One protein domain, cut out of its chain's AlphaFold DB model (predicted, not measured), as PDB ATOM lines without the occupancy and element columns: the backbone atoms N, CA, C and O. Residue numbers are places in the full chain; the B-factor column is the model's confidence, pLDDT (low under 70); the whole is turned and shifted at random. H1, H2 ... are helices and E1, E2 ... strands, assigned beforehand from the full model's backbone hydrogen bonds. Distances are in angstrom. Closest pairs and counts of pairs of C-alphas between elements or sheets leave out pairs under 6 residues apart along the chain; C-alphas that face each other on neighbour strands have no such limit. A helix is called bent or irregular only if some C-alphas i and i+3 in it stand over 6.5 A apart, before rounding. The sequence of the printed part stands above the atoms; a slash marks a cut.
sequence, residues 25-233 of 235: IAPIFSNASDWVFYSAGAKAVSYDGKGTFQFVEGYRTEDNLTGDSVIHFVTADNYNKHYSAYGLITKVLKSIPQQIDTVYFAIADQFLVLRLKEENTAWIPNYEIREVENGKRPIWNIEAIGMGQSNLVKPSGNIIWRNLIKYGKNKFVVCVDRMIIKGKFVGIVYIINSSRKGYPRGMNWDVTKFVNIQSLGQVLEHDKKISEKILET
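What this domain is: This is residues 25 to 233 of the 235 residues of an uncharacterized protein of Prevotella sp (UniProt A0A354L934). A strongly twisted sheet of seven strands makes the core, with the long helix H2 packed over one face and the short helix H1 over the opposite face. A small second sheet, E1 E2 E3, lies past the E4 edge, where E3 packs on residues 226 to 233 of H2, and three long stretches without a named element loop round the outside. The printed part has 209 residues with two named helices and ten named strands, in the order E1 E2 E3 H1 E4 E5 E6 E7 E8 E9 E10 H2; the large sheet runs E4 E5 E10 E9 E8 E6 E7, and both sheets are antiparallel throughout. The class is mixed, helices and strands, with 93 of the 209 residues in named elements, which is under half. The whole is compact, with a radius of gyration of the C-alphas of 16.6 A, and spans 48 by 45 by 36 A.

How they stand to each other: The large sheet runs, strand beside strand, E4 (residues 100 to 107), E5 (111 to 116), E10 (184 to 193), E9 (172 to 181), E8 (160 to 167), E6 (127 to 129) and E7 (139 to 141), with edge strands E4 and E7. From edge to edge its strands' lines turn by 127 degrees. E8, E9 and E10 form a meander, each strand the antiparallel neighbour of the one before. Between E9 and E10, N 188 and O 177 are within hydrogen-bond range at 2.8 A; between E9 and E8, N 178 and O 161 at 2.7 A. E5 and E10 have N 114 and O 187 at 2.8 A, and the hairpin of E4 and E5 has N 104 and O 113 at 2.8 A. E8 and E6 have N 129 and O 160 at 2.8 A, and the hairpin of E6 and E7 has N 140 and O 128 at 2.8 A. E4 bends by 55 degrees at residue 104; residues 28 to 29 pair parallel with its residues 102 to 103, and residues 73 to 74 antiparallel with its residues 106 to 107. H2, residues 210 to 233, and H1, residues 86 to 95, are on opposite faces of this sheet, three layers in all, and are apart. The closest C-alphas of H2 and E10 are those of Ser 227 and Ile 188, 6.8 A; of H1 and E9, those of Val 92 and Val 174, 7.0 A. H2 is also on the second sheet, a meander of E1 (residues 35 to 38), E2 (43 to 46) and E3 (52 to 54); its closest C-alphas to E3 are those of Ile 230 and Phe 53, 5.2 A. In that sheet N 36 and O 45 are 2.8 A apart, and N 53 and O 44 also 2.8 A. E2 and E4 are near each other. Every O i to N i+4 pair of H1 is within hydrogen-bond range, and 15 of 20 in H2.

Where its parts are: E1 begins at C-alpha 35, (390.914, 406.467, 469.052). E10 is 28.4 A long, E9 27.0 A, E8 22.4 A, E4 17.5 A and E5 15.4 A. H1 is 14.1 A long, from C-alpha 86 at (408.333, 412.303, 477.381). H2 is 34.4 A long and ends at C-alpha 233, (387.642, 416.750, 457.142); it is irregular, with C-alphas 211 and 214 7.6 A apart, and has a kink of 39 degrees near residue 217.

The domain as a whole: The C-alphas farthest apart are those of Asp 48 and Gly 202, 48.3 A. The printed part has no cut. The links E3 to H1, E7 to E8 and E10 to H2 are long. The mean pLDDT of the printed part is 78.6; 59 residues are under 70, among them residues 57 to 69, 143 to 157 and 194 to 205.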
ATOM      1  N   ILE A  25     397.333 421.303 486.542       52.38
ATOM      2  CA  ILE A  25     397.130 419.863 486.453       52.38
ATOM      3  C   ILE A  25     397.769 419.470 485.125       52.38
ATOM      4  O   ILE A  25     397.471 420.078 484.091       52.38
ATOM      5  N   ALA A  26     398.740 418.556 485.177       61.84
ATOM      6  CA  ALA A  26     399.427 418.118 483.976       61.84
ATOM      7  C   ALA A  26     398.359 417.688 482.957       61.84
ATOM      8  O   ALA A  26     397.442 416.960 483.348       61.84
ATOM      9  N   PRO A  27     398.427 418.155 481.696       65.62
ATOM     10  CA  PRO A  27     397.422 417.818 480.703       65.62
ATOM     11  C   PRO A  27     397.259 416.304 480.626       65.62
ATOM     12  O   PRO A  27     398.242 415.581 480.447       65.62
ATOM     13  N   ILE A  28     396.029 415.836 480.799       86.94
ATOM     14  CA  ILE A  28     395.727 414.408 480.791       86.94
ATOM     15  C   ILE A  28     395.659 413.969 479.329       86.94
ATOM     16  O   ILE A  28     394.976 414.601 478.519       86.94
ATOM     17  N   PHE A  29     396.400 412.921 478.979       92.81
ATOM     18  CA  PHE A  29     396.253 412.278 477.678       92.81
ATOM     19  C   PHE A  29     394.950 411.477 477.659       92.81
ATOM     20  O   PHE A  29     394.588 410.879 478.669       92.81
ATOM     21  N   SER A  30     394.239 411.446 476.533       92.12
ATOM     22  CA  SER A  30     393.119 410.510 476.378       92.12
ATOM     23  C   SER A  30     393.610 409.079 476.184       92.12
ATOM     24  O   SER A  30     394.731 408.859 475.719       92.12
ATOM     25  N   ASN A  31     392.767 408.114 476.546       91.31
ATOM     26  CA  ASN A  31     393.081 406.688 476.468       91.31
ATOM     27  C   ASN A  31     393.175 406.211 475.016       91.31
ATOM     28  O   ASN A  31     392.545 406.787 474.125       91.31
ATOM     29  N   ALA A  32     393.909 405.122 474.771       87.44
ATOM     30  CA  ALA A  32     393.961 404.520 473.434       87.44
ATOM     31  C   ALA A  32     392.576 404.081 472.934       87.44
ATOM     32  O   ALA A  32     392.289 404.204 471.748       87.44
ATOM     33  N   SER A  33     391.696 403.649 473.844       88.88
ATOM     34  CA  SER A  33     390.320 403.240 473.540       88.88
ATOM     35  C   SER A  33     389.453 404.339 472.920       88.88
ATOM     36  O   SER A  33     388.409 404.029 472.359       88.88
ATOM     37  N   ASP A  34     389.854 405.609 473.020       89.56
ATOM     38  CA  ASP A  34     389.109 406.732 472.445       89.56
ATOM     39  C   ASP A  34     389.376 406.899 470.940       89.56
ATOM     40  O   ASP A  34     388.653 407.647 470.270       89.56
ATOM     41  N   TRP A  35     390.387 406.211 470.391       91.00
ATOM     42  CA  TRP A  35     390.914 406.467 469.052       91.00
ATOM     43  C   TRP A  35     391.140 405.204 468.224       91.00
ATOM     44  O   TRP A  35     391.633 404.188 468.704       91.00
ATOM     45  N   VAL A  36     390.899 405.328 466.920       88.88
ATOM     46  CA  VAL A  36     391.433 404.425 465.895       88.88
ATOM     47  C   VAL A  36     392.498 405.158 465.106       88.88
ATOM     48  O   VAL A  36     392.213 406.200 464.514       88.88
ATOM     49  N   PHE A  37     393.706 404.598 465.056       87.38
ATOM     50  CA  PHE A  37     394.797 405.130 464.248       87.38
ATOM     51  C   PHE A  37     395.080 404.240 463.033       87.38
ATOM     52  O   PHE A  37     395.428 403.069 463.164       87.38
ATOM     53  N   TYR A  38     394.963 404.822 461.841       85.19
ATOM     54  CA  TYR A  38     395.286 404.195 460.565       85.19
ATOM     55  C   TYR A  38     396.654 404.695 460.093       85.19
ATOM     56  O   TYR A  38     396.769 405.813 459.582       85.19
ATOM     57  N   SER A  39     397.688 403.865 460.245       74.31
ATOM     58  CA  SER A  39     399.079 404.218 459.926       74.31
ATOM     59  C   SER A  39     399.300 404.545 458.446       74.31
ATOM     60  O   SER A  39     399.949 405.540 458.140       74.31
ATOM     61  N   ALA A  40     398.696 403.776 457.531       68.94
ATOM     62  CA  ALA A  40     398.853 403.937 456.079       68.94
ATOM     63  C   ALA A  40     398.370 405.297 455.537       68.94
ATOM     64  O   ALA A  40     398.798 405.717 454.469       68.94
ATOM     65  N   GLY A  41     397.491 405.988 456.268       66.25
ATOM     66  CA  GLY A  41     397.004 407.323 455.913       66.25
ATOM     67  C   GLY A  41     397.278 408.379 456.977       66.25
ATOM     68  O   GLY A  41     396.656 409.437 456.909       66.25
ATOM     69  N   ALA A  42     398.111 408.056 457.981       76.50
ATOM     70  CA  ALA A  42     398.327 408.842 459.196       76.50
ATOM     71  C   ALA A  42     397.021 409.512 459.654       76.50
ATOM     72  O   ALA A  42     396.894 410.729 459.643       76.50
ATOM     73  N   LYS A  43     395.994 408.713 459.953       86.56
ATOM     74  CA  LYS A  43     394.643 409.211 460.247       86.56
ATOM     75  C   LYS A  43     394.196 408.710 461.607       86.56
ATOM     76  O   LYS A  43     394.128 407.503 461.815       86.56
ATOM     77  N   ALA A  44     393.835 409.625 462.499       88.31
ATOM     78  CA  ALA A  44     393.213 409.294 463.777       88.31
ATOM     79  C   ALA A  44     391.718 409.634 463.737       88.31
ATOM     80  O   ALA A  44     391.336 410.745 463.370       88.31
ATOM     81  N   VAL A  45     390.860 408.688 464.104       89.19
ATOM     82  CA  VAL A  45     389.403 408.873 464.184       89.19
ATOM     83  C   VAL A  45     388.976 408.613 465.613       89.19
ATOM     84  O   VAL A  45     389.355 407.585 466.170       89.19
ATOM     85  N   SER A  46     388.212 409.522 466.215       89.69
ATOM     86  CA  SER A  46     387.694 409.280 467.563       89.69
ATOM     87  C   SER A  46     386.410 408.449 467.524       89.69
ATOM     88  O   SER A  46     385.555 408.649 466.654       89.69
ATOM     89  N   TYR A  47     386.261 407.541 468.487       80.06
ATOM     90  CA  TYR A  47     385.057 406.717 468.639       80.06
ATOM     91  C   TYR A  47     383.847 407.508 469.154       80.06
ATOM     92  O   TYR A  47     382.708 407.194 468.827       80.06
ATOM     93  N   ASP A  48     384.092 408.558 469.935       76.69
ATOM     94  CA  ASP A  48     383.081 409.416 470.567       76.69
ATOM     95  C   ASP A  48     382.753 410.684 469.755       76.69
ATOM     96  O   ASP A  48     382.102 411.609 470.242       76.69
ATOM     97  N   GLY A  49     383.211 410.756 468.504       73.06
ATOM     98  CA  GLY A  49     382.869 411.837 467.587       73.06
ATOM     99  C   GLY A  49     383.624 413.157 467.791       73.06
ATOM    100  O   GLY A  49     383.297 414.113 467.081       73.06
ATOM    101  N   LYS A  50     384.659 413.215 468.649       78.81
ATOM    102  CA  LYS A  50     385.590 414.360 468.830       78.81
ATOM    103  C   LYS A  50     386.213 414.863 467.521       78.81
ATOM    104  O   LYS A  50     386.622 416.018 467.458       78.81
ATOM    105  N   GLY A  51     386.272 414.027 466.483       84.25
ATOM    106  CA  GLY A  51     386.668 414.428 465.134       84.25
ATOM    107  C   GLY A  51     387.485 413.372 464.399       84.25
ATOM    108  O   GLY A  51     387.809 412.312 464.936       84.25
ATOM    109  N   THR A  52     387.812 413.690 463.151       88.19
ATOM    110  CA  THR A  52     388.736 412.938 462.302       88.19
ATOM    111  C   THR A  52     389.962 413.789 462.010       88.19
ATOM    112  O   THR A  52     389.873 414.822 461.360       88.19
ATOM    113  N   PHE A  53     391.129 413.341 462.441       87.94
ATOM    114  CA  PHE A  53     392.390 414.038 462.246       87.94
ATOM    115  C   PHE A  53     393.166 413.329 461.144       87.94
ATOM    116  O   PHE A  53     393.848 412.335 461.390       87.94
ATOM    117  N   GLN A  54     392.991 413.805 459.912       85.31
ATOM    118  CA  GLN A  54     393.684 413.284 458.739       85.31
ATOM    119  C   GLN A  54     394.899 414.151 458.416       85.31
ATOM    120  O   GLN A  54     394.771 415.358 458.212       85.31
ATOM    121  N   PHE A  55     396.062 413.517 458.330       77.94
ATOM    122  CA  PHE A  55     397.310 414.163 457.959       77.94
ATOM    123  C   PHE A  55     397.534 414.034 456.438       77.94
ATOM    124  O   PHE A  55     396.909 413.203 455.775       77.94
ATOM    125  N   VAL A  56     398.352 414.914 455.856       72.06
ATOM    126  CA  VAL A  56     398.591 414.943 454.399       72.06
ATOM    127  C   VAL A  56     399.578 413.860 453.959       72.06
ATOM    128  O   VAL A  56     400.450 413.452 454.721       72.06
ATOM    129  N   GLU A  57     399.457 413.405 452.712       59.94
ATOM    130  CA  GLU A  57     400.399 412.464 452.100       59.94
ATOM    131  C   GLU A  57     401.825 413.051 452.089       59.94
ATOM    132  O   GLU A  57     402.015 414.248 451.856       59.94
ATOM    133  N   GLY A  58     402.831 412.230 452.407       56.28
ATOM    134  CA  GLY A  58     404.205 412.699 452.635       56.28
ATOM    135  C   GLY A  58     404.446 413.316 454.020       56.28
ATOM    136  O   GLY A  58     405.501 413.906 454.255       56.28
ATOM    137  N   TYR A  59     403.496 413.180 454.952       57.38
ATOM    138  CA  TYR A  59     403.717 413.439 456.372       57.38
ATOM    139  C   TYR A  59     404.876 412.576 456.873       57.38
ATOM    140  O   TYR A  59     404.703 411.375 457.040       57.38
ATOM    141  N   ARG A  60     406.046 413.210 457.042       54.94
ATOM    142  CA  ARG A  60     407.336 412.697 457.549       54.94
ATOM    143  C   ARG A  60     407.279 411.252 458.066       54.94
ATOM    144  O   ARG A  60     407.291 411.007 459.266       54.94
ATOM    145  N   THR A  61     407.229 410.303 457.137       47.91
ATOM    146  CA  THR A  61     407.369 408.864 457.404       47.91
ATOM    147  C   THR A  61     408.827 408.488 457.654       47.91
ATOM    148  O   THR A  61     409.126 407.349 457.991       47.91
ATOM    149  N   GLU A  62     409.733 409.447 457.475       50.69
ATOM    150  CA  GLU A  62     411.155 409.325 457.743       50.69
ATOM    151  C   GLU A  62     411.411 409.820 459.168       50.69
ATOM    152  O   GLU A  62     411.562 411.016 459.416       50.69
ATOM    153  N   ASP A  63     411.402 408.861 460.087       55.75
ATOM    154  CA  ASP A  63     411.834 408.948 461.476       55.75
ATOM    155  C   ASP A  63     411.028 409.868 462.419       55.75
ATOM    156  O   ASP A  63     410.879 411.083 462.246       55.75
ATOM    157  N   ASN A  64     410.582 409.284 463.531       65.50
ATOM    158  CA  ASN A  64     410.166 410.051 464.706       65.50
ATOM    159  C   ASN A  64     411.361 410.861 465.283       65.50
ATOM    160  O   ASN A  64     412.505 410.734 464.835       65.50
ATOM    161  N   LEU A  65     411.153 411.716 466.297       67.25
ATOM    162  CA  LEU A  65     412.285 412.477 466.877       67.25
ATOM    163  C   LEU A  65     413.359 411.588 467.505       67.25
ATOM    164  O   LEU A  65     414.483 412.054 467.711       67.25
ATOM    165  N   THR A  66     413.022 410.343 467.823       66.38
ATOM    166  CA  THR A  66     413.947 409.384 468.424       66.38
ATOM    167  C   THR A  66     414.754 408.614 467.382       66.38
ATOM    168  O   THR A  66     415.798 408.053 467.714       66.38
ATOM    169  N   GLY A  67     414.408 408.753 466.100       64.81
ATOM    170  CA  GLY A  67     415.107 408.127 464.988       64.81
ATOM    171  C   GLY A  67     414.624 406.720 464.659       64.81
ATOM    172  O   GLY A  67     415.377 406.006 464.000       64.81
ATOM    173  N   ASP A  68     413.448 406.318 465.145       65.19
ATOM    174  CA  ASP A  68     412.849 405.037 464.781       65.19
ATOM    175  C   ASP A  68     411.974 405.206 463.541       65.19
ATOM    176  O   ASP A  68     411.238 406.186 463.396       65.19
ATOM    177  N   SER A  69     412.009 404.196 462.677       65.75
ATOM    178  CA  SER A  69     411.221 404.136 461.444       65.75
ATOM    179  C   SER A  69     409.738 403.826 461.680       65.75
ATOM    180  O   SER A  69     408.946 403.806 460.738       65.75
ATOM    181  N   VAL A  70     409.344 403.573 462.932       71.88
ATOM    182  CA  VAL A  70     407.959 403.297 463.317       71.88
ATOM    183  C   VAL A  70     407.297 404.577 463.818       71.88
ATOM    184  O   VAL A  70     407.775 405.240 464.740       71.88
ATOM    185  N   ILE A  71     406.146 404.906 463.230       77.69
ATOM    186  CA  ILE A  71     405.322 406.023 463.688       77.69
ATOM    187  C   ILE A  71     404.787 405.703 465.086       77.69
ATOM    188  O   ILE A  71     403.974 404.795 465.264       77.69
ATOM    189  N   HIS A  72     405.207 406.487 466.075       83.75
ATOM    190  CA  HIS A  72     404.659 406.414 467.423       83.75
ATOM    191  C   HIS A  72     403.292 407.099 467.482       83.75
ATOM    192  O   HIS A  72     403.196 408.284 467.169       83.75
ATOM    193  N   PHE A  73     402.256 406.367 467.902       88.50
ATOM    194  CA  PHE A  73     400.950 406.916 468.280       88.50
ATOM    195  C   PHE A  73     400.834 406.890 469.805       88.50
ATOM    196  O   PHE A  73     400.833 405.822 470.421       88.50
ATOM    197  N   VAL A  74     400.805 408.070 470.416       90.94
ATOM    198  CA  VAL A  74     400.966 408.252 471.860       90.94
ATOM    199  C   VAL A  74     399.654 408.695 472.492       90.94
ATOM    200  O   VAL A  74     399.096 409.725 472.112       90.94
ATOM    201  N   THR A  75     399.206 407.943 473.490       92.31
ATOM    202  CA  THR A  75     397.983 408.144 474.281       92.31
ATOM    203  C   THR A  75     398.312 407.973 475.769       92.31
ATOM    204  O   THR A  75     399.479 407.845 476.142       92.31
ATOM    205  N   ALA A  76     397.312 407.994 476.654       92.56
ATOM    206  CA  ALA A  76     397.533 407.804 478.091       92.56
ATOM    207  C   ALA A  76     398.260 406.489 478.412       92.56
ATOM    208  O   ALA A  76     399.109 406.444 479.299       92.56
ATOM    209  N   ASP A  77     397.952 405.444 477.650       90.06
ATOM    210  CA  ASP A  77     398.403 404.071 477.856       90.06
ATOM    211  C   ASP A  77     399.928 403.928 477.738       90.06
ATOM    212  O   ASP A  77     400.535 403.082 478.396       90.06
ATOM    213  N   ASN A  78     400.566 404.759 476.909       90.75
ATOM    214  CA  ASN A  78     402.001 404.682 476.629       90.75
ATOM    215  C   ASN A  78     402.767 405.985 476.924       90.75
ATOM    216  O   ASN A  78     404.000 405.983 476.893       90.75
ATOM    217  N   TYR A  79     402.085 407.072 477.297       92.12
ATOM    218  CA  TYR A  79     402.732 408.310 477.725       92.12
ATOM    219  C   TYR A  79     403.186 408.245 479.191       92.12
ATOM    220  O   TYR A  79     402.449 408.572 480.121       92.12
ATOM    221  N   ASN A  80     404.443 407.859 479.415       90.44
ATOM    222  CA  ASN A  80     405.046 407.793 480.749       90.44
ATOM    223  C   ASN A  80     406.531 408.201 480.732       90.44
ATOM    224  O   ASN A  80     407.106 408.446 479.676       90.44
ATOM    225  N   LYS A  81     407.178 408.267 481.905       90.12
ATOM    226  CA  LYS A  81     408.577 408.725 482.043       90.12
ATOM    227  C   LYS A  81     409.608 407.879 481.279       90.12
ATOM    228  O   LYS A  81     410.715 408.367 481.070       90.12
ATOM    229  N   HIS A  82     409.273 406.647 480.897       88.75
ATOM    230  CA  HIS A  82     410.131 405.776 480.090       88.75
ATOM    231  C   HIS A  82     409.961 406.015 478.588       88.75
ATOM    232  O   HIS A  82     410.791 405.558 477.805       88.75
ATOM    233  N   TYR A  83     408.922 406.747 478.178       87.88
ATOM    234  CA  TYR A  83     408.757 407.147 476.793       87.88
ATOM    235  C   TYR A  83     409.863 408.123 476.388       87.88
ATOM    236  O   TYR A  83     410.088 409.149 477.036       87.88
ATOM    237  N   SER A  84     410.550 407.815 475.295       85.19
ATOM    238  CA  SER A  84     411.778 408.490 474.871       85.19
ATOM    239  C   SER A  84     411.592 409.999 474.632       85.19
ATOM    240  O   SER A  84     412.468 410.795 474.982       85.19
ATOM    241  N   ALA A  85     410.425 410.423 474.137       86.81
ATOM    242  CA  ALA A  85     410.091 411.834 473.932       86.81
ATOM    243  C   ALA A  85     409.333 412.495 475.105       86.81
ATOM    244  O   ALA A  85     408.990 413.680 475.016       86.81
ATOM    245  N   TYR A  86     409.111 411.801 476.232       89.38
ATOM    246  CA  TYR A  86     408.333 412.303 477.381       89.38
ATOM    247  C   TYR A  86     408.787 413.686 477.862       89.38
ATOM    248  O   TYR A  86     407.978 414.598 478.056       89.38
ATOM    249  N   GLY A  87     410.100 413.870 478.033       87.94
ATOM    250  CA  GLY A  87     410.667 415.125 478.528       87.94
ATOM    251  C   GLY A  87     410.474 416.298 477.562       87.94
ATOM    252  O   GLY A  87     410.247 417.428 478.004       87.94
ATOM    253  N   LEU A  88     410.533 416.037 476.253       86.50
ATOM    254  CA  LEU A  88     410.296 417.050 475.228       86.50
ATOM    255  C   LEU A  88     408.816 417.427 475.173       86.50
ATOM    256  O   LEU A  88     408.499 418.611 475.280       86.50
ATOM    257  N   ILE A  89     407.924 416.438 475.079       89.94
ATOM    258  CA  ILE A  89     406.476 416.659 475.036       89.94
ATOM    259  C   ILE A  89     406.010 417.404 476.292       89.94
ATOM    260  O   ILE A  89     405.336 418.425 476.182       89.94
ATOM    261  N   THR A  90     406.459 416.992 477.483       91.00
ATOM    262  CA  THR A  90     406.147 417.699 478.740       91.00
ATOM    263  C   THR A  90     406.576 419.168 478.688       91.00
ATOM    264  O   THR A  90     405.854 420.048 479.157       91.00
ATOM    265  N   LYS A  91     407.757 419.456 478.129       89.38
ATOM    266  CA  LYS A  91     408.266 420.828 477.998       89.38
ATOM    267  C   LYS A  91     407.437 421.646 477.007       89.38
ATOM    268  O   LYS A  91     407.148 422.805 477.287       89.38
ATOM    269  N   VAL A  92     407.036 421.045 475.888       90.56
ATOM    270  CA  VAL A  92     406.169 421.676 474.885       90.56
ATOM    271  C   VAL A  92     404.790 421.964 475.469       90.56
ATOM    272  O   VAL A  92     404.317 423.086 475.359       90.56
ATOM    273  N   LEU A  93     404.171 421.029 476.183       92.56
ATOM    274  CA  LEU A  93     402.870 421.272 476.813       92.56
ATOM    275  C   LEU A  93     402.929 422.420 477.835       92.56
ATOM    276  O   LEU A  93     402.064 423.287 477.833       92.56
ATOM    277  N   LYS A  94     403.994 422.485 478.648       90.12
ATOM    278  CA  LYS A  94     404.225 423.594 479.594       90.12
ATOM    279  C   LYS A  94     404.523 424.931 478.914       90.12
ATOM    280  O   LYS A  94     404.421 425.968 479.559       90.12
ATOM    281  N   SER A  95     404.932 424.904 477.647       89.06
ATOM    282  CA  SER A  95     405.275 426.110 476.900       89.06
ATOM    283  C   SER A  95     404.084 426.922 476.440       89.06
ATOM    284  O   SER A  95     404.227 428.115 476.191       89.06
ATOM    285  N   ILE A  96     402.949 426.253 476.260       91.00
ATOM    286  CA  ILE A  96     401.776 426.819 475.620       91.00
ATOM    287  C   ILE A  96     401.098 427.732 476.646       91.00
ATOM    288  O   ILE A  96     400.645 427.238 477.679       91.00
ATOM    289  N   PRO A  97     401.008 429.053 476.399       89.69
ATOM    290  CA  PRO A  97     400.410 430.005 477.331       89.69
ATOM    291  C   PRO A  97     398.873 429.964 477.243       89.69
ATOM    292  O   PRO A  97     398.207 430.984 477.101       89.69
ATOM    293  N   GLN A  98     398.296 428.765 477.271       88.00
ATOM    294  CA  GLN A  98     396.860 428.513 477.233       88.00
ATOM    295  C   GLN A  98     396.558 427.231 478.005       88.00
ATOM    296  O   GLN A  98     397.309 426.259 477.929       88.00
ATOM    297  N   GLN A  99     395.447 427.219 478.745       90.06
ATOM    298  CA  GLN A  99     395.040 426.037 479.490       90.06
ATOM    299  C   GLN A  99     394.635 424.909 478.532       90.06
ATOM    300  O   GLN A  99     393.707 425.040 477.729       90.06
ATOM    301  N   ILE A 100     395.337 423.787 478.657       92.81
ATOM    302  CA  ILE A 100     395.054 422.549 477.937       92.81
ATOM    303  C   ILE A 100     394.087 421.731 478.796       92.81
ATOM    304  O   ILE A 100     394.358 421.495 479.971       92.81
ATOM    305  N   ASP A 101     392.959 421.335 478.213       91.88
ATOM    306  CA  ASP A 101     391.966 420.462 478.848       91.88
ATOM    307  C   ASP A 101     392.392 418.995 478.726       91.88
ATOM    308  O   ASP A 101     392.445 418.249 479.700       91.88
ATOM    309  N   THR A 102     392.757 418.575 477.514       92.44
ATOM    310  CA  THR A 102     393.134 417.187 477.225       92.44
ATOM    311  C   THR A 102     394.150 417.151 476.092       92.44
ATOM    312  O   THR A 102     394.034 417.909 475.130       92.44
ATOM    313  N   VAL A 103     395.124 416.248 476.167       95.19
ATOM    314  CA  VAL A 103     395.927 415.863 475.000       95.19
ATOM    315  C   VAL A 103     395.219 414.691 474.339       95.19
ATOM    316  O   VAL A 103     395.109 413.625 474.935       95.19
ATOM    317  N   TYR A 104     394.699 414.876 473.131       94.19
ATOM    318  CA  TYR A 104     394.046 413.787 472.409       94.19
ATOM    319  C   TYR A 104     395.056 412.686 472.084       94.19
ATOM    320  O   TYR A 104     394.893 411.537 472.479       94.19
ATOM    321  N   PHE A 105     396.149 413.047 471.429       93.00
ATOM    322  CA  PHE A 105     397.244 412.124 471.156       93.00
ATOM    323  C   PHE A 105     398.473 412.899 470.685       93.00
ATOM    324  O   PHE A 105     398.385 414.089 470.349       93.00
ATOM    325  N   ALA A 106     399.608 412.207 470.615       91.38
ATOM    326  CA  ALA A 106     400.761 412.650 469.842       91.38
ATOM    327  C   ALA A 106     401.119 411.635 468.747       91.38
ATOM    328  O   ALA A 106     400.909 410.435 468.914       91.38
ATOM    329  N   ILE A 107     401.649 412.120 467.625       87.12
ATOM    330  CA  ILE A 107     402.122 411.304 466.504       87.12
ATOM    331  C   ILE A 107     403.566 411.680 466.175       87.12
ATOM    332  O   ILE A 107     403.914 412.866 466.118       87.12
ATOM    333  N   ALA A 108     404.398 410.657 465.959       81.62
ATOM    334  CA  ALA A 108     405.797 410.778 465.542       81.62
ATOM    335  C   ALA A 108     406.640 411.721 466.428       81.62
ATOM    336  O   ALA A 108     407.582 412.350 465.951       81.62
ATOM    337  N   ASP A 109     406.273 411.870 467.707       84.69
ATOM    338  CA  ASP A 109     406.871 412.781 468.706       84.69
ATOM    339  C   ASP A 109     406.801 414.281 468.411       84.69
ATOM    340  O   ASP A 109     407.139 415.093 469.273       84.69
ATOM    341  N   GLN A 110     406.394 414.661 467.204       82.56
ATOM    342  CA  GLN A 110     406.475 416.033 466.702       82.56
ATOM    343  C   GLN A 110     405.114 416.706 466.632       82.56
ATOM    344  O   GLN A 110     405.053 417.934 466.589       82.56
ATOM    345  N   PHE A 111     404.039 415.922 466.605       87.94
ATOM    346  CA  PHE A 111     402.699 416.426 466.368       87.94
ATOM    347  C   PHE A 111     401.810 416.071 467.536       87.94
ATOM    348  O   PHE A 111     401.749 414.912 467.933       87.94
ATOM    349  N   LEU A 112     401.123 417.064 468.088       93.19
ATOM    350  CA  LEU A 112     400.170 416.850 469.167       93.19
ATOM    351  C   LEU A 112     398.835 417.453 468.782       93.19
ATOM    352  O   LEU A 112     398.773 418.542 468.210       93.19
ATOM    353  N   VAL A 113     397.769 416.756 469.146       94.31
ATOM    354  CA  VAL A 113     396.409 417.271 469.037       94.31
ATOM    355  C   VAL A 113     395.891 417.507 470.444       94.31
ATOM    356  O   VAL A 113     395.900 416.610 471.286       94.31
ATOM    357  N   LEU A 114     395.472 418.737 470.711       95.00
ATOM    358  CA  LEU A 114     395.070 419.209 472.028       95.00
ATOM    359  C   LEU A 114     393.622 419.671 472.003       95.00
ATOM    360  O   LEU A 114     393.221 420.406 471.102       95.00
ATOM    361  N   ARG A 115     392.875 419.358 473.055       93.44
ATOM    362  CA  ARG A 115     391.685 420.116 473.427       93.44
ATOM    363  C   ARG A 115     392.098 421.257 474.341       93.44
ATOM    364  O   ARG A 115     392.702 421.045 475.392       93.44
ATOM    365  N   LEU A 116     391.749 422.469 473.942       92.31
ATOM    366  CA  LEU A 116     391.955 423.674 474.732       92.31
ATOM    367  C   LEU A 116     390.678 423.941 475.534       92.31
ATOM    368  O   LEU A 116     389.573 423.712 475.037       92.31
ATOM    369  N   LYS A 117     390.826 424.377 476.788       88.44
ATOM    370  CA  LYS A 117     389.684 424.505 477.707       88.44
ATOM    371  C   LYS A 117     388.686 425.563 477.242       88.44
ATOM    372  O   LYS A 117     387.481 425.331 477.254       88.44
ATOM    373  N   GLU A 118     389.211 426.693 476.793       84.31
ATOM    374  CA  GLU A 118     388.447 427.830 476.298       84.31
ATOM    375  C   GLU A 118     389.293 428.675 475.343       84.31
ATOM    376  O   GLU A 118     390.489 428.425 475.144       84.31
ATOM    377  N   GLU A 119     388.657 429.677 474.743       81.62
ATOM    378  CA  GLU A 119     389.336 430.690 473.947       81.62
ATOM    379  C   GLU A 119     390.239 431.553 474.832       81.62
ATOM    380  O   GLU A 119     389.773 432.174 475.782       81.62
ATOM    381  N   ASN A 120     391.527 431.639 474.492       80.69
ATOM    382  CA  ASN A 120     392.439 432.579 475.132       80.69
ATOM    383  C   ASN A 120     392.718 433.761 474.197       80.69
ATOM    384  O   ASN A 120     393.644 433.708 473.381       80.69
ATOM    385  N   THR A 121     391.926 434.822 474.337       74.44
ATOM    386  CA  THR A 121     392.075 436.065 473.564       74.44
ATOM    387  C   THR A 121     393.289 436.886 473.993       74.44
ATOM    388  O   THR A 121     393.767 437.700 473.207       74.44
ATOM    389  N   ALA A 122     393.825 436.679 475.204       81.38
ATOM    390  CA  ALA A 122     395.056 437.331 475.660       81.38
ATOM    391  C   ALA A 122     396.293 436.798 474.924       81.38
ATOM    392  O   ALA A 122     397.281 437.512 474.754       81.38
ATOM    393  N   TRP A 123     396.236 435.555 474.435       85.94
ATOM    394  CA  TRP A 123     397.270 435.016 473.566       85.94
ATOM    395  C   TRP A 123     396.976 435.369 472.107       85.94
ATOM    396  O   TRP A 123     396.293 434.637 471.390       85.94
ATOM    397  N   ILE A 124     397.493 436.516 471.673       85.38
ATOM    398  CA  ILE A 124     397.324 437.034 470.310       85.38
ATOM    399  C   ILE A 124     398.040 436.112 469.302       85.38
ATOM    400  O   ILE A 124     399.199 435.756 469.541       85.38
ATOM    401  N   PRO A 125     397.394 435.684 468.197       88.00
ATOM    402  CA  PRO A 125     398.051 434.904 467.150       88.00
ATOM    403  C   PRO A 125     399.162 435.696 466.456       88.00
ATOM    404  O   PRO A 125     399.023 436.888 466.210       88.00
ATOM    405  N   ASN A 126     400.256 435.026 466.091       87.56
ATOM    406  CA  ASN A 126     401.267 435.615 465.209       87.56
ATOM    407  C   ASN A 126     400.737 435.717 463.775       87.56
ATOM    408  O   ASN A 126     401.026 436.685 463.072       87.56
ATOM    409  N   TYR A 127     399.948 434.723 463.354       86.31
ATOM    410  CA  TYR A 127     399.334 434.695 462.036       86.31
ATOM    411  C   TYR A 127     397.874 434.269 462.092       86.31
ATOM    412  O   TYR A 127     397.498 433.399 462.877       86.31
ATOM    413  N   GLU A 128     397.077 434.820 461.191       86.25
ATOM    414  CA  GLU A 128     395.730 434.349 460.901       86.25
ATOM    415  C   GLU A 128     395.692 433.765 459.489       86.25
ATOM    416  O   GLU A 128     396.096 434.403 458.517       86.25
ATOM    417  N   ILE A 129     395.239 432.522 459.389       85.56
ATOM    418  CA  ILE A 129     395.084 431.798 458.132       85.56
ATOM    419  C   ILE A 129     393.583 431.731 457.868       85.56
ATOM    420  O   ILE A 129     392.847 431.031 458.571       85.56
ATOM    421  N   ARG A 130     393.126 432.504 456.885       82.94
ATOM    422  CA  ARG A 130     391.699 432.642 456.563       82.94
ATOM    423  C   ARG A 130     391.252 431.619 455.528       82.94
ATOM    424  O   ARG A 130     392.053 430.835 455.025       82.94
ATOM    425  N   GLU A 131     389.956 431.616 455.242       73.25
ATOM    426  CA  GLU A 131     389.367 430.771 454.212       73.25
ATOM    427  C   GLU A 131     390.021 430.981 452.838       73.25
ATOM    428  O   GLU A 131     390.668 431.993 452.576       73.25
ATOM    429  N   VAL A 132     389.885 429.971 451.982       68.94
ATOM    430  CA  VAL A 132     390.460 429.958 450.641       68.94
ATOM    431  C   VAL A 132     389.864 431.099 449.821       68.94
ATOM    432  O   VAL A 132     388.666 431.127 449.563       68.94
ATOM    433  N   GLU A 133     390.725 431.987 449.345       59.06
ATOM    434  CA  GLU A 133     390.398 433.036 448.391       59.06
ATOM    435  C   GLU A 133     391.273 432.802 447.149       59.06
ATOM    436  O   GLU A 133     392.491 432.641 447.250       59.06
ATOM    437  N   ASN A 134     390.663 432.678 445.967       58.00
ATOM    438  CA  ASN A 134     391.370 432.359 444.713       58.00
ATOM    439  C   ASN A 134     392.247 431.085 444.775       58.00
ATOM    440  O   ASN A 134     393.359 431.045 444.246       58.00
ATOM    441  N   GLY A 135     391.764 430.033 445.445       62.28
ATOM    442  CA  GLY A 135     392.463 428.744 445.532       62.28
ATOM    443  C   GLY A 135     393.642 428.703 446.516       62.28
ATOM    444  O   GLY A 135     394.345 427.694 446.567       62.28
ATOM    445  N   LYS A 136     393.869 429.758 447.314       64.88
ATOM    446  CA  LYS A 136     394.871 429.781 448.396       64.88
ATOM    447  C   LYS A 136     394.280 430.347 449.686       64.88
ATOM    448  O   LYS A 136     393.482 431.273 449.643       64.88
ATOM    449  N   ARG A 137     394.695 429.835 450.849       67.56
ATOM    450  CA  ARG A 137     394.390 430.471 452.141       67.56
ATOM    451  C   ARG A 137     395.394 431.593 452.419       67.56
ATOM    452  O   ARG A 137     396.582 431.286 452.582       67.56
ATOM    453  N   PRO A 138     394.976 432.869 452.458       70.44
ATOM    454  CA  PRO A 138     395.889 433.963 452.738       70.44
ATOM    455  C   PRO A 138     396.366 433.890 454.194       70.44
ATOM    456  O   PRO A 138     395.596 433.573 455.104       70.44
ATOM    457  N   ILE A 139     397.649 434.194 454.398       75.75
ATOM    458  CA  ILE A 139     398.283 434.258 455.717       75.75
ATOM    459  C   ILE A 139     398.483 435.725 456.070       75.75
ATOM    460  O   ILE A 139     399.239 436.437 455.411       75.75
ATOM    461  N   TRP A 140     397.825 436.159 457.133       71.38
ATOM    462  CA  TRP A 140     397.907 437.516 457.645       71.38
ATOM    463  C   TRP A 140     398.856 437.530 458.836       71.38
ATOM    464  O   TRP A 140     398.587 436.882 459.844       71.38
ATOM    465  N   ASN A 141     399.980 438.238 458.725       78.00
ATOM    466  CA  ASN A 141     400.872 438.470 459.859       78.00
ATOM    467  C   ASN A 141     400.278 439.582 460.729       78.00
ATOM    468  O   ASN A 141     400.301 440.742 460.327       78.00
ATOM    469  N   ILE A 142     399.758 439.208 461.898       75.38
ATOM    470  CA  ILE A 142     399.015 440.095 462.806       75.38
ATOM    471  C   ILE A 142     399.878 441.255 463.308       75.38
ATOM    472  O   ILE A 142     399.404 442.388 463.394       75.38
ATOM    473  N   GLU A 143     401.153 440.986 463.585       69.81
ATOM    474  CA  GLU A 143     402.108 442.005 464.023       69.81
ATOM    475  C   GLU A 143     402.412 442.994 462.889       69.81
ATOM    476  O   GLU A 143     402.381 444.205 463.093       69.81
ATOM    477  N   ALA A 144     402.628 442.492 461.668       60.25
ATOM    478  CA  ALA A 144     402.974 443.327 460.515       60.25
ATOM    479  C   ALA A 144     401.828 444.241 460.047       60.25
ATOM    480  O   ALA A 144     402.084 445.307 459.494       60.25
ATOM    481  N   ILE A 145     400.575 443.837 460.260       61.22
ATOM    482  CA  ILE A 145     399.386 444.627 459.900       61.22
ATOM    483  C   ILE A 145     398.911 445.549 461.035       61.22
ATOM    484  O   ILE A 145     397.883 446.207 460.889       61.22
ATOM    485  N   GLY A 146     399.621 445.583 462.170       58.66
ATOM    486  CA  GLY A 146     399.279 446.432 463.315       58.66
ATOM    487  C   GLY A 146     397.905 446.132 463.921       58.66
ATOM    488  O   GLY A 146     397.293 447.017 464.522       58.66
ATOM    489  N   MET A 147     397.381 444.911 463.751       60.88
ATOM    490  CA  MET A 147     396.084 444.543 464.318       60.88
ATOM    491  C   MET A 147     396.211 444.400 465.836       60.88
ATOM    492  O   MET A 147     396.825 443.468 466.348       60.88
ATOM    493  N   GLY A 148     395.597 445.338 466.558       58.62
ATOM    494  CA  GLY A 148     395.373 445.211 467.993       58.62
ATOM    495  C   GLY A 148     394.363 444.107 468.320       58.62
ATOM    496  O   GLY A 148     393.609 443.644 467.463       58.62
ATOM    497  N   GLN A 149     394.312 443.722 469.594       59.50
ATOM    498  CA  GLN A 149     393.470 442.638 470.112       59.50
ATOM    499  C   GLN A 149     391.972 442.796 469.770       59.50
ATOM    500  O   GLN A 149     391.279 441.801 469.589       59.50
ATOM    501  N   SER A 150     391.482 444.034 469.630       55.31
ATOM    502  CA  SER A 150     390.091 444.359 469.279       55.31
ATOM    503  C   SER A 150     389.703 444.040 467.832       55.31
ATOM    504  O   SER A 150     388.516 443.984 467.529       55.31
ATOM    505  N   ASN A 151     390.682 443.850 466.942       61.44
ATOM    506  CA  ASN A 151     390.457 443.628 465.508       61.44
ATOM    507  C   ASN A 151     390.639 442.155 465.106       61.44
ATOM    508  O   ASN A 151     390.504 441.816 463.931       61.44
ATOM    509  N   LEU A 152     390.965 441.287 466.070       63.50
ATOM    510  CA  LEU A 152     391.119 439.857 465.841       63.50
ATOM    511  C   LEU A 152     389.751 439.214 465.634       63.50
ATOM    512  O   LEU A 152     388.860 439.320 466.479       63.50
ATOM    513  N   VAL A 153     389.597 438.497 464.524       66.50
ATOM    514  CA  VAL A 153     388.397 437.703 464.279       66.50
ATOM    515  C   VAL A 153     388.583 436.371 464.982       66.50
ATOM    516  O   VAL A 153     389.476 435.605 464.626       66.50
ATOM    517  N   LYS A 154     387.742 436.097 465.985       67.81
ATOM    518  CA  LYS A 154     387.670 434.795 466.665       67.81
ATOM    519  C   LYS A 154     387.748 433.657 465.639       67.81
ATOM    520  O   LYS A 154     387.048 433.745 464.625       67.81
ATOM    521  N   PRO A 155     388.533 432.586 465.874       65.69
ATOM    522  CA  PRO A 155     388.650 431.523 464.898       65.69
ATOM    523  C   PRO A 155     387.268 430.892 464.728       65.69
ATOM    524  O   PRO A 155     386.719 430.306 465.657       65.69
ATOM    525  N   SER A 156     386.663 431.095 463.562       66.56
ATOM    526  CA  SER A 156     385.424 430.447 463.143       66.56
ATOM    527  C   SER A 156     385.758 429.132 462.434       66.56
ATOM    528  O   SER A 156     386.933 428.811 462.251       66.56
ATOM    529  N   GLY A 157     384.752 428.360 462.006       65.44
ATOM    530  CA  GLY A 157     384.951 427.048 461.365       65.44
ATOM    531  C   GLY A 157     385.883 427.037 460.140       65.44
ATOM    532  O   GLY A 157     386.271 425.964 459.691       65.44
ATOM    533  N   ASN A 158     386.284 428.204 459.622       78.75
ATOM    534  CA  ASN A 158     387.190 428.343 458.483       78.75
ATOM    535  C   ASN A 158     388.510 429.075 458.799       78.75
ATOM    536  O   ASN A 158     389.368 429.139 457.918       78.75
ATOM    537  N   ILE A 159     388.701 429.599 460.014       85.31
ATOM    538  CA  ILE A 159     389.878 430.400 460.395       85.31
ATOM    539  C   ILE A 159     390.800 429.585 461.304       85.31
ATOM    540  O   ILE A 159     390.353 428.958 462.265       85.31
ATOM    541  N   ILE A 160     392.103 429.643 461.025       90.19
ATOM    542  CA  ILE A 160     393.147 429.062 461.874       90.19
ATOM    543  C   ILE A 160     394.009 430.194 462.431       90.19
ATOM    544  O   ILE A 160     394.582 430.995 461.691       90.19
ATOM    545  N   TRP A 161     394.133 430.237 463.750       91.50
ATOM    546  CA  TRP A 161     395.042 431.129 464.460       91.50
ATOM    547  C   TRP A 161     396.357 430.422 464.739       91.50
ATOM    548  O   TRP A 161     396.372 429.408 465.423       91.50
ATOM    549  N   ARG A 162     397.474 430.966 464.268       91.81
ATOM    550  CA  ARG A 162     398.793 430.356 464.425       91.81
ATOM    551  C   ARG A 162     399.666 431.149 465.381       91.81
ATOM    552  O   ARG A 162     399.854 432.356 465.223       91.81
ATOM    553  N   ASN A 163     400.285 430.439 466.313       91.38
ATOM    554  CA  ASN A 163     401.277 430.980 467.228       91.38
ATOM    555  C   ASN A 163     402.612 430.249 467.116       91.38
ATOM    556  O   ASN A 163     402.641 429.027 467.029       91.38
ATOM    557  N   LEU A 164     403.716 430.992 467.170       90.00
ATOM    558  CA  LEU A 164     405.077 430.465 467.193       90.00
ATOM    559  C   LEU A 164     405.729 430.782 468.539       90.00
ATOM    560  O   LEU A 164     405.909 431.943 468.899       90.00
ATOM    561  N   ILE A 165     406.141 429.746 469.263       89.12
ATOM    562  CA  ILE A 165     406.841 429.864 470.543       89.12
ATOM    563  C   ILE A 165     408.284 429.404 470.341       89.12
ATOM    564  O   ILE A 165     408.544 428.243 470.022       89.12
ATOM    565  N   LYS A 166     409.242 430.318 470.512       85.38
ATOM    566  CA  LYS A 166     410.670 430.030 470.321       85.38
ATOM    567  C   LYS A 166     411.308 429.551 471.625       85.38
ATOM    568  O   LYS A 166     411.264 430.250 472.632       85.38
ATOM    569  N   TYR A 167     411.990 428.410 471.575       79.62
ATOM    570  CA  TYR A 167     412.779 427.866 472.680       79.62
ATOM    571  C   TYR A 167     414.272 427.929 472.371       79.62
ATOM    572  O   TYR A 167     414.872 426.939 471.956       79.62
ATOM    573  N   GLY A 168     414.900 429.083 472.621       68.00
ATOM    574  CA  GLY A 168     416.317 429.313 472.302       68.00
ATOM    575  C   GLY A 168     417.279 428.311 472.955       68.00
ATOM    576  O   GLY A 168     418.173 427.791 472.295       68.00
ATOM    577  N   LYS A 169     417.054 427.945 474.228       71.75
ATOM    578  CA  LYS A 169     417.933 427.013 474.968       71.75
ATOM    579  C   LYS A 169     417.993 425.613 474.347       71.75
ATOM    580  O   LYS A 169     419.021 424.953 474.411       71.75
ATOM    581  N   ASN A 170     416.881 425.152 473.779       66.19
ATOM    582  CA  ASN A 170     416.751 423.814 473.202       66.19
ATOM    583  C   ASN A 170     416.644 423.837 471.673       66.19
ATOM    584  O   ASN A 170     416.457 422.784 471.072       66.19
ATOM    585  N   LYS A 171     416.771 425.023 471.064       77.62
ATOM    586  CA  LYS A 171     416.740 425.256 469.622       77.62
ATOM    587  C   LYS A 171     415.550 424.589 468.922       77.62
ATOM    588  O   LYS A 171     415.707 423.976 467.869       77.62
ATOM    589  N   PHE A 172     414.355 424.707 469.492       79.69
ATOM    590  CA  PHE A 172     413.124 424.306 468.811       79.69
ATOM    591  C   PHE A 172     412.119 425.454 468.766       79.69
ATOM    592  O   PHE A 172     412.176 426.395 469.561       79.69
ATOM    593  N   VAL A 173     411.202 425.368 467.812       84.81
ATOM    594  CA  VAL A 173     410.034 426.235 467.686       84.81
ATOM    595  C   VAL A 173     408.798 425.361 467.836       84.81
ATOM    596  O   VAL A 173     408.702 424.307 467.208       84.81
ATOM    597  N   VAL A 174     407.866 425.794 468.678       89.69
ATOM    598  CA  VAL A 174     406.538 425.190 468.791       89.69
ATOM    599  C   VAL A 174     405.585 426.046 467.977       89.69
ATOM    600  O   VAL A 174     405.398 427.220 468.293       89.69
ATOM    601  N   CYS A 175     405.005 425.477 466.930       91.62
ATOM    602  CA  CYS A 175     403.886 426.087 466.229       91.62
ATOM    603  C   CYS A 175     402.590 425.537 466.824       91.62
ATOM    604  O   CYS A 175     402.469 424.327 467.006       91.62
ATOM    605  N   VAL A 176     401.640 426.406 467.146       94.31
ATOM    606  CA  VAL A 176     400.321 426.027 467.654       94.31
ATOM    607  C   VAL A 176     399.269 426.652 466.758       94.31
ATOM    608  O   VAL A 176     399.072 427.867 466.784       94.31
ATOM    609  N   ASP A 177     398.594 425.809 465.989       93.69
ATOM    610  CA  ASP A 177     397.431 426.176 465.194       93.69
ATOM    611  C   ASP A 177     396.169 425.942 466.018       93.69
ATOM    612  O   ASP A 177     395.847 424.816 466.389       93.69
ATOM    613  N   ARG A 178     395.455 427.016 466.320       93.06
ATOM    614  CA  ARG A 178     394.229 427.042 467.109       93.06
ATOM    615  C   ARG A 178     393.041 427.211 466.174       93.06
ATOM    616  O   ARG A 178     393.016 428.127 465.353       93.06
ATOM    617  N   MET A 179     392.059 426.335 466.307       92.19
ATOM    618  CA  MET A 179     390.870 426.307 465.454       92.19
ATOM    619  C   MET A 179     389.668 425.741 466.213       92.19
ATOM    620  O   MET A 179     389.821 425.188 467.307       92.19
ATOM    621  N   ILE A 180     388.473 425.866 465.637       90.69
ATOM    622  CA  ILE A 180     387.262 425.235 466.168       90.69
ATOM    623  C   ILE A 180     386.930 424.000 465.331       90.69
ATOM    624  O   ILE A 180     386.692 424.107 464.132       90.69
ATOM    625  N   ILE A 181     386.865 422.837 465.979       88.50
ATOM    626  CA  ILE A 181     386.442 421.564 465.378       88.50
ATOM    627  C   ILE A 181     385.233 421.065 466.158       88.50
ATOM    628  O   ILE A 181     385.321 420.886 467.373       88.50
ATOM    629  N   LYS A 182     384.093 420.868 465.481       86.75
ATOM    630  CA  LYS A 182     382.839 420.390 466.099       86.75
ATOM    631  C   LYS A 182     382.478 421.129 467.404       86.75
ATOM    632  O   LYS A 182     382.135 420.524 468.418       86.75
ATOM    633  N   GLY A 183     382.622 422.457 467.401       86.88
ATOM    634  CA  GLY A 183     382.329 423.318 468.555       86.88
ATOM    635  C   GLY A 183     383.353 423.266 469.699       86.88
ATOM    636  O   GLY A 183     383.106 423.842 470.758       86.88
ATOM    637  N   LYS A 184     384.495 422.592 469.525       89.38
ATOM    638  CA  LYS A 184     385.588 422.530 470.506       89.38
ATOM    639  C   LYS A 184     386.796 423.322 470.020       89.38
ATOM    640  O   LYS A 184     387.156 423.240 468.849       89.38
ATOM    641  N   PHE A 185     387.454 424.034 470.934       91.12
ATOM    642  CA  PHE A 185     388.747 424.652 470.659       91.12
ATOM    643  C   PHE A 185     389.829 423.580 470.627       91.12
ATOM    644  O   PHE A 185     390.085 422.903 471.625       91.12
ATOM    645  N   VAL A 186     390.454 423.434 469.467       93.25
ATOM    646  CA  VAL A 186     391.502 422.450 469.222       93.25
ATOM    647  C   VAL A 186     392.803 423.166 468.897       93.25
ATOM    648  O   VAL A 186     392.817 424.135 468.137       93.25
ATOM    649  N   GLY A 187     393.891 422.685 469.493       94.19
ATOM    650  CA  GLY A 187     395.255 423.067 469.159       94.19
ATOM    651  C   GLY A 187     395.949 421.943 468.396       94.19
ATOM    652  O   GLY A 187     396.093 420.848 468.935       94.19
ATOM    653  N   ILE A 188     396.401 422.213 467.175       94.00
ATOM    654  CA  ILE A 188     397.321 421.348 466.435       94.00
ATOM    655  C   ILE A 188     398.730 421.889 466.649       94.00
ATOM    656  O   ILE A 188     399.041 423.021 466.275       94.00
ATOM    657  N   VAL A 189     399.564 421.101 467.314       93.69
ATOM    658  CA  VAL A 189     400.908 421.506 467.722       93.69
ATOM    659  C   VAL A 189     401.940 420.828 466.842       93.69
ATOM    660  O   VAL A 189     401.924 419.608 466.706       93.69
ATOM    661  N   TYR A 190     402.870 421.624 466.328       89.94
ATOM    662  CA  TYR A 190     404.011 421.184 465.539       89.94
ATOM    663  C   TYR A 190     405.303 421.523 466.277       89.94
ATOM    664  O   TYR A 190     405.555 422.685 466.613       89.94
ATOM    665  N   ILE A 191     406.143 420.521 466.509       87.25
ATOM    666  CA  ILE A 191     407.465 420.693 467.108       87.25
ATOM    667  C   ILE A 191     408.500 420.699 465.988       87.25
ATOM    668  O   ILE A 191     408.801 419.676 465.370       87.25
ATOM    669  N   ILE A 192     409.086 421.867 465.746       82.12
ATOM    670  CA  ILE A 192     410.133 422.056 464.746       82.12
ATOM    671  C   ILE A 192     411.467 422.142 465.484       82.12
ATOM    672  O   ILE A 192     411.740 423.122 466.173       82.12
ATOM    673  N   ASN A 193     412.301 421.112 465.358       76.25
ATOM    674  CA  ASN A 193     413.603 421.045 466.019       76.25
ATOM    675  C   ASN A 193     414.748 421.355 465.035       76.25
ATOM    676  O   ASN A 193     414.693 421.011 463.853       76.25
ATOM    677  N   SER A 194     415.800 421.988 465.546       68.69
ATOM    678  CA  SER A 194     417.063 422.234 464.844       68.69
ATOM    679  C   SER A 194     417.886 420.967 464.617       68.69
ATOM    680  O   SER A 194     418.699 420.910 463.704       68.69
ATOM    681  N   SER A 195     417.695 419.923 465.420       57.19
ATOM    682  CA  SER A 195     418.342 418.628 465.193       57.19
ATOM    683  C   SER A 195     417.490 417.753 464.268       57.19
ATOM    684  O   SER A 195     416.909 416.764 464.710       57.19
ATOM    685  N   ARG A 196     417.377 418.110 462.985       52.88
ATOM    686  CA  ARG A 196     416.908 417.149 461.974       52.88
ATOM    687  C   ARG A 196     418.070 416.227 461.605       52.88
ATOM    688  O   ARG A 196     419.109 416.714 461.153       52.88
ATOM    689  N   LYS A 197     417.905 414.909 461.761       47.69
ATOM    690  CA  LYS A 197     418.748 413.944 461.036       47.69
ATOM    691  C   LYS A 197     418.506 414.180 459.534       47.69
ATOM    692  O   LYS A 197     417.366 414.374 459.132       47.69
ATOM    693  N   GLY A 198     419.575 414.287 458.741       43.22
ATOM    694  CA  GLY A 198     419.508 414.554 457.294       43.22
ATOM    695  C   GLY A 198     420.075 415.904 456.833       43.22
ATOM    696  O   GLY A 198     420.396 416.045 455.657       43.22
ATOM    697  N   TYR A 199     420.290 416.878 457.728       44.66
ATOM    698  CA  TYR A 199     421.071 418.071 457.366       44.66
ATOM    699  C   TYR A 199     422.579 417.778 457.465       44.66
ATOM    700  O   TYR A 199     423.011 417.177 458.455       44.66
ATOM    701  N   PRO A 200     423.396 418.198 456.479       41.38
ATOM    702  CA  PRO A 200     424.838 417.976 456.499       41.38
ATOM    703  C   PRO A 200     425.478 418.503 457.789       41.38
ATOM    704  O   PRO A 200     425.206 419.627 458.223       41.38
ATOM    705  N   ARG A 201     426.365 417.702 458.397       41.25
ATOM    706  CA  ARG A 201     427.186 418.145 459.537       41.25
ATOM    707  C   ARG A 201     427.970 419.398 459.122       41.25
ATOM    708  O   ARG A 201     428.708 419.356 458.147       41.25
ATOM    709  N   GLY A 202     427.802 420.496 459.862       45.84
ATOM    710  CA  GLY A 202     428.454 421.787 459.590       45.84
ATOM    711  C   GLY A 202     427.500 422.912 459.180       45.84
ATOM    712  O   GLY A 202     427.865 424.083 459.276       45.84
ATOM    713  N   MET A 203     426.253 422.599 458.809       51.31
ATOM    714  CA  MET A 203     425.221 423.623 458.643       51.31
ATOM    715  C   MET A 203     424.704 424.027 460.031       51.31
ATOM    716  O   MET A 203     424.152 423.203 460.758       51.31
ATOM    717  N   ASN A 204     424.894 425.293 460.418       55.69
ATOM    718  CA  ASN A 204     424.369 425.869 461.664       55.69
ATOM    719  C   ASN A 204     422.837 426.046 461.584       55.69
ATOM    720  O   ASN A 204     422.316 427.160 461.691       55.69
ATOM    721  N   TRP A 205     422.111 424.953 461.354       64.75
ATOM    722  CA  TRP A 205     420.659 424.936 461.349       64.75
ATOM    723  C   TRP A 205     420.178 425.107 462.788       64.75
ATOM    724  O   TRP A 205     420.358 424.245 463.642       64.75
ATOM    725  N   ASP A 206     419.642 426.289 463.062       72.44
ATOM    726  CA  ASP A 206     419.028 426.664 464.325       72.44
ATOM    727  C   ASP A 206     417.719 427.371 463.987       72.44
ATOM    728  O   ASP A 206     417.724 428.529 463.557       72.44
ATOM    729  N   VAL A 207     416.601 426.669 464.138       70.31
ATOM    730  CA  VAL A 207     415.272 427.153 463.733       70.31
ATOM    731  C   VAL A 207     414.826 428.390 464.508       70.31
ATOM    732  O   VAL A 207     413.869 429.055 464.122       70.31
ATOM    733  N   THR A 208     415.523 428.731 465.593       72.00
ATOM    734  CA  THR A 208     415.246 429.936 466.372       72.00
ATOM    735  C   THR A 208     415.932 431.185 465.812       72.00
ATOM    736  O   THR A 208     415.550 432.299 466.181       72.00
ATOM    737  N   LYS A 209     416.900 431.036 464.892       73.38
ATOM    738  CA  LYS A 209     417.665 432.150 464.310       73.38
ATOM    739  C   LYS A 209     416.982 432.764 463.090       73.38
ATOM    740  O   LYS A 209     416.453 432.060 462.235       73.38
ATOM    741  N   PHE A 210     417.103 434.087 462.957       63.47
ATOM    742  CA  PHE A 210     416.519 434.854 461.851       63.47
ATOM    743  C   PHE A 210     417.018 434.413 460.467       63.47
ATOM    744  O   PHE A 210     416.237 434.343 459.529       63.47
ATOM    745  N   VAL A 211     418.292 434.029 460.342       64.62
ATOM    746  CA  VAL A 211     418.867 433.554 459.066       64.62
ATOM    747  C   VAL A 211     418.163 432.312 458.502       64.62
ATOM    748  O   VAL A 211     418.227 432.064 457.306       64.62
ATOM    749  N   ASN A 212     417.456 431.555 459.347       67.94
ATOM    750  CA  ASN A 212     416.736 430.346 458.959       67.94
ATOM    751  C   ASN A 212     415.237 430.597 458.718       67.94
ATOM    752  O   ASN A 212     414.484 429.646 458.510       67.94
ATOM    753  N   ILE A 213     414.785 431.859 458.736       66.06
ATOM    754  CA  ILE A 213     413.359 432.213 458.685       66.06
ATOM    755  C   ILE A 213     412.688 431.813 457.366       66.06
ATOM    756  O   ILE A 213     411.538 431.384 457.385       66.06
ATOM    757  N   GLN A 214     413.400 431.884 456.236       62.09
ATOM    758  CA  GLN A 214     412.860 431.492 454.929       62.09
ATOM    759  C   GLN A 214     412.587 429.985 454.875       62.09
ATOM    760  O   GLN A 214     411.494 429.552 454.511       62.09
ATOM    761  N   SER A 215     413.562 429.188 455.306       67.88
ATOM    762  CA  SER A 215     413.435 427.736 455.402       67.88
ATOM    763  C   SER A 215     412.386 427.328 456.446       67.88
ATOM    764  O   SER A 215     411.618 426.395 456.218       67.88
ATOM    765  N   LEU A 216     412.284 428.059 457.563       72.12
ATOM    766  CA  LEU A 216     411.202 427.880 458.534       72.12
ATOM    767  C   LEU A 216     409.832 428.179 457.904       72.12
ATOM    768  O   LEU A 216     408.887 427.440 458.153       72.12
ATOM    769  N   GLY A 217     409.730 429.201 457.051       72.62
ATOM    770  CA  GLY A 217     408.513 429.527 456.306       72.62
ATOM    771  C   GLY A 217     408.024 428.375 455.426       72.62
ATOM    772  O   GLY A 217     406.843 428.043 455.464       72.62
ATOM    773  N   GLN A 218     408.926 427.701 454.706       71.56
ATOM    774  CA  GLN A 218     408.576 426.518 453.905       71.56
ATOM    775  C   GLN A 218     408.079 425.351 454.770       71.56
ATOM    776  O   GLN A 218     407.094 424.701 454.423       71.56
ATOM    777  N   VAL A 219     408.729 425.105 455.913       76.44
ATOM    778  CA  VAL A 219     408.299 424.067 456.865       76.44
ATOM    779  C   VAL A 219     406.919 424.394 457.435       76.44
ATOM    780  O   VAL A 219     406.044 423.535 457.437       76.44
ATOM    781  N   LEU A 220     406.697 425.641 457.852       80.00
ATOM    782  CA  LEU A 220     405.414 426.098 458.386       80.00
ATOM    783  C   LEU A 220     404.290 426.045 457.345       80.00
ATOM    784  O   LEU A 220     403.145 425.784 457.714       80.00
ATOM    785  N   GLU A 221     404.589 426.292 456.070       78.75
ATOM    786  CA  GLU A 221     403.623 426.177 454.972       78.75
ATOM    787  C   GLU A 221     403.253 424.716 454.695       78.75
ATOM    788  O   GLU A 221     402.085 424.412 454.465       78.75
ATOM    789  N   HIS A 222     404.217 423.795 454.765       78.25
ATOM    790  CA  HIS A 222     403.928 422.364 454.672       78.25
ATOM    791  C   HIS A 222     403.078 421.891 455.861       78.25
ATOM    792  O   HIS A 222     402.021 421.298 455.659       78.25
ATOM    793  N   ASP A 223     403.495 422.220 457.087       81.25
ATOM    794  CA  ASP A 223     402.798 421.826 458.313       81.25
ATOM    795  C   ASP A 223     401.377 422.442 458.369       81.25
ATOM    796  O   ASP A 223     400.436 421.800 458.828       81.25
ATOM    797  N   LYS A 224     401.165 423.639 457.792       84.69
ATOM    798  CA  LYS A 224     399.831 424.259 457.626       84.69
ATOM    799  C   LYS A 224     398.836 423.368 456.886       84.69
ATOM    800  O   LYS A 224     397.675 423.320 457.286       84.69
ATOM    801  N   LYS A 225     399.268 422.650 455.845       85.06
ATOM    802  CA  LYS A 225     398.368 421.806 455.040       85.06
ATOM    803  C   LYS A 225     397.703 420.709 455.873       85.06
ATOM    804  O   LYS A 225     396.602 420.277 455.548       85.06
ATOM    805  N   ILE A 226     398.340 420.285 456.969       86.25
ATOM    806  CA  ILE A 226     397.767 419.334 457.928       86.25
ATOM    807  C   ILE A 226     396.590 419.982 458.660       86.25
ATOM    808  O   ILE A 226     395.493 419.430 458.645       86.25
ATOM    809  N   SER A 227     396.781 421.171 459.238       89.75
ATOM    810  CA  SER A 227     395.697 421.934 459.875       89.75
ATOM    811  C   SER A 227     394.530 422.193 458.920       89.75
ATOM    812  O   SER A 227     393.374 422.033 459.303       89.75
ATOM    813  N   GLU A 228     394.821 422.558 457.669       88.19
ATOM    814  CA  GLU A 228     393.804 422.786 456.634       88.19
ATOM    815  C   GLU A 228     393.012 421.509 456.340       88.19
ATOM    816  O   GLU A 228     391.781 421.530 456.381       88.19
ATOM    817  N   LYS A 229     393.707 420.383 456.137       87.69
ATOM    818  CA  LYS A 229     393.073 419.091 455.871       87.69
ATOM    819  C   LYS A 229     392.220 418.614 457.043       87.69
ATOM    820  O   LYS A 229     391.116 418.107 456.829       87.69
ATOM    821  N   ILE A 230     392.706 418.781 458.273       89.25
ATOM    822  CA  ILE A 230     391.952 418.459 459.490       89.25
ATOM    823  C   ILE A 230     390.679 419.302 459.543       89.25
ATOM    824  O   ILE A 230     389.601 418.754 459.773       89.25
ATOM    825  N   LEU A 231     390.778 420.608 459.293       87.81
ATOM    826  CA  LEU A 231     389.619 421.492 459.311       87.81
ATOM    827  C   LEU A 231     388.588 421.084 458.250       87.81
ATOM    828  O   LEU A 231     387.417 420.938 458.574       87.81
ATOM    829  N   GLU A 232     389.024 420.818 457.015       86.12
ATOM    830  CA  GLU A 232     388.163 420.357 455.914       86.12
ATOM    831  C   GLU A 232     387.470 419.026 456.207       86.12
ATOM    832  O   GLU A 232     386.298 418.860 455.890       86.12
ATOM    833  N   THR A 233     388.177 418.087 456.833       86.62
ATOM    834  CA  THR A 233     387.642 416.750 457.142       86.62
ATOM    835  C   THR A 233     386.605 416.782 458.275       86.62
ATOM    836  O   THR A 233     385.884 415.808 458.473       86.62
TER     837      THR A 233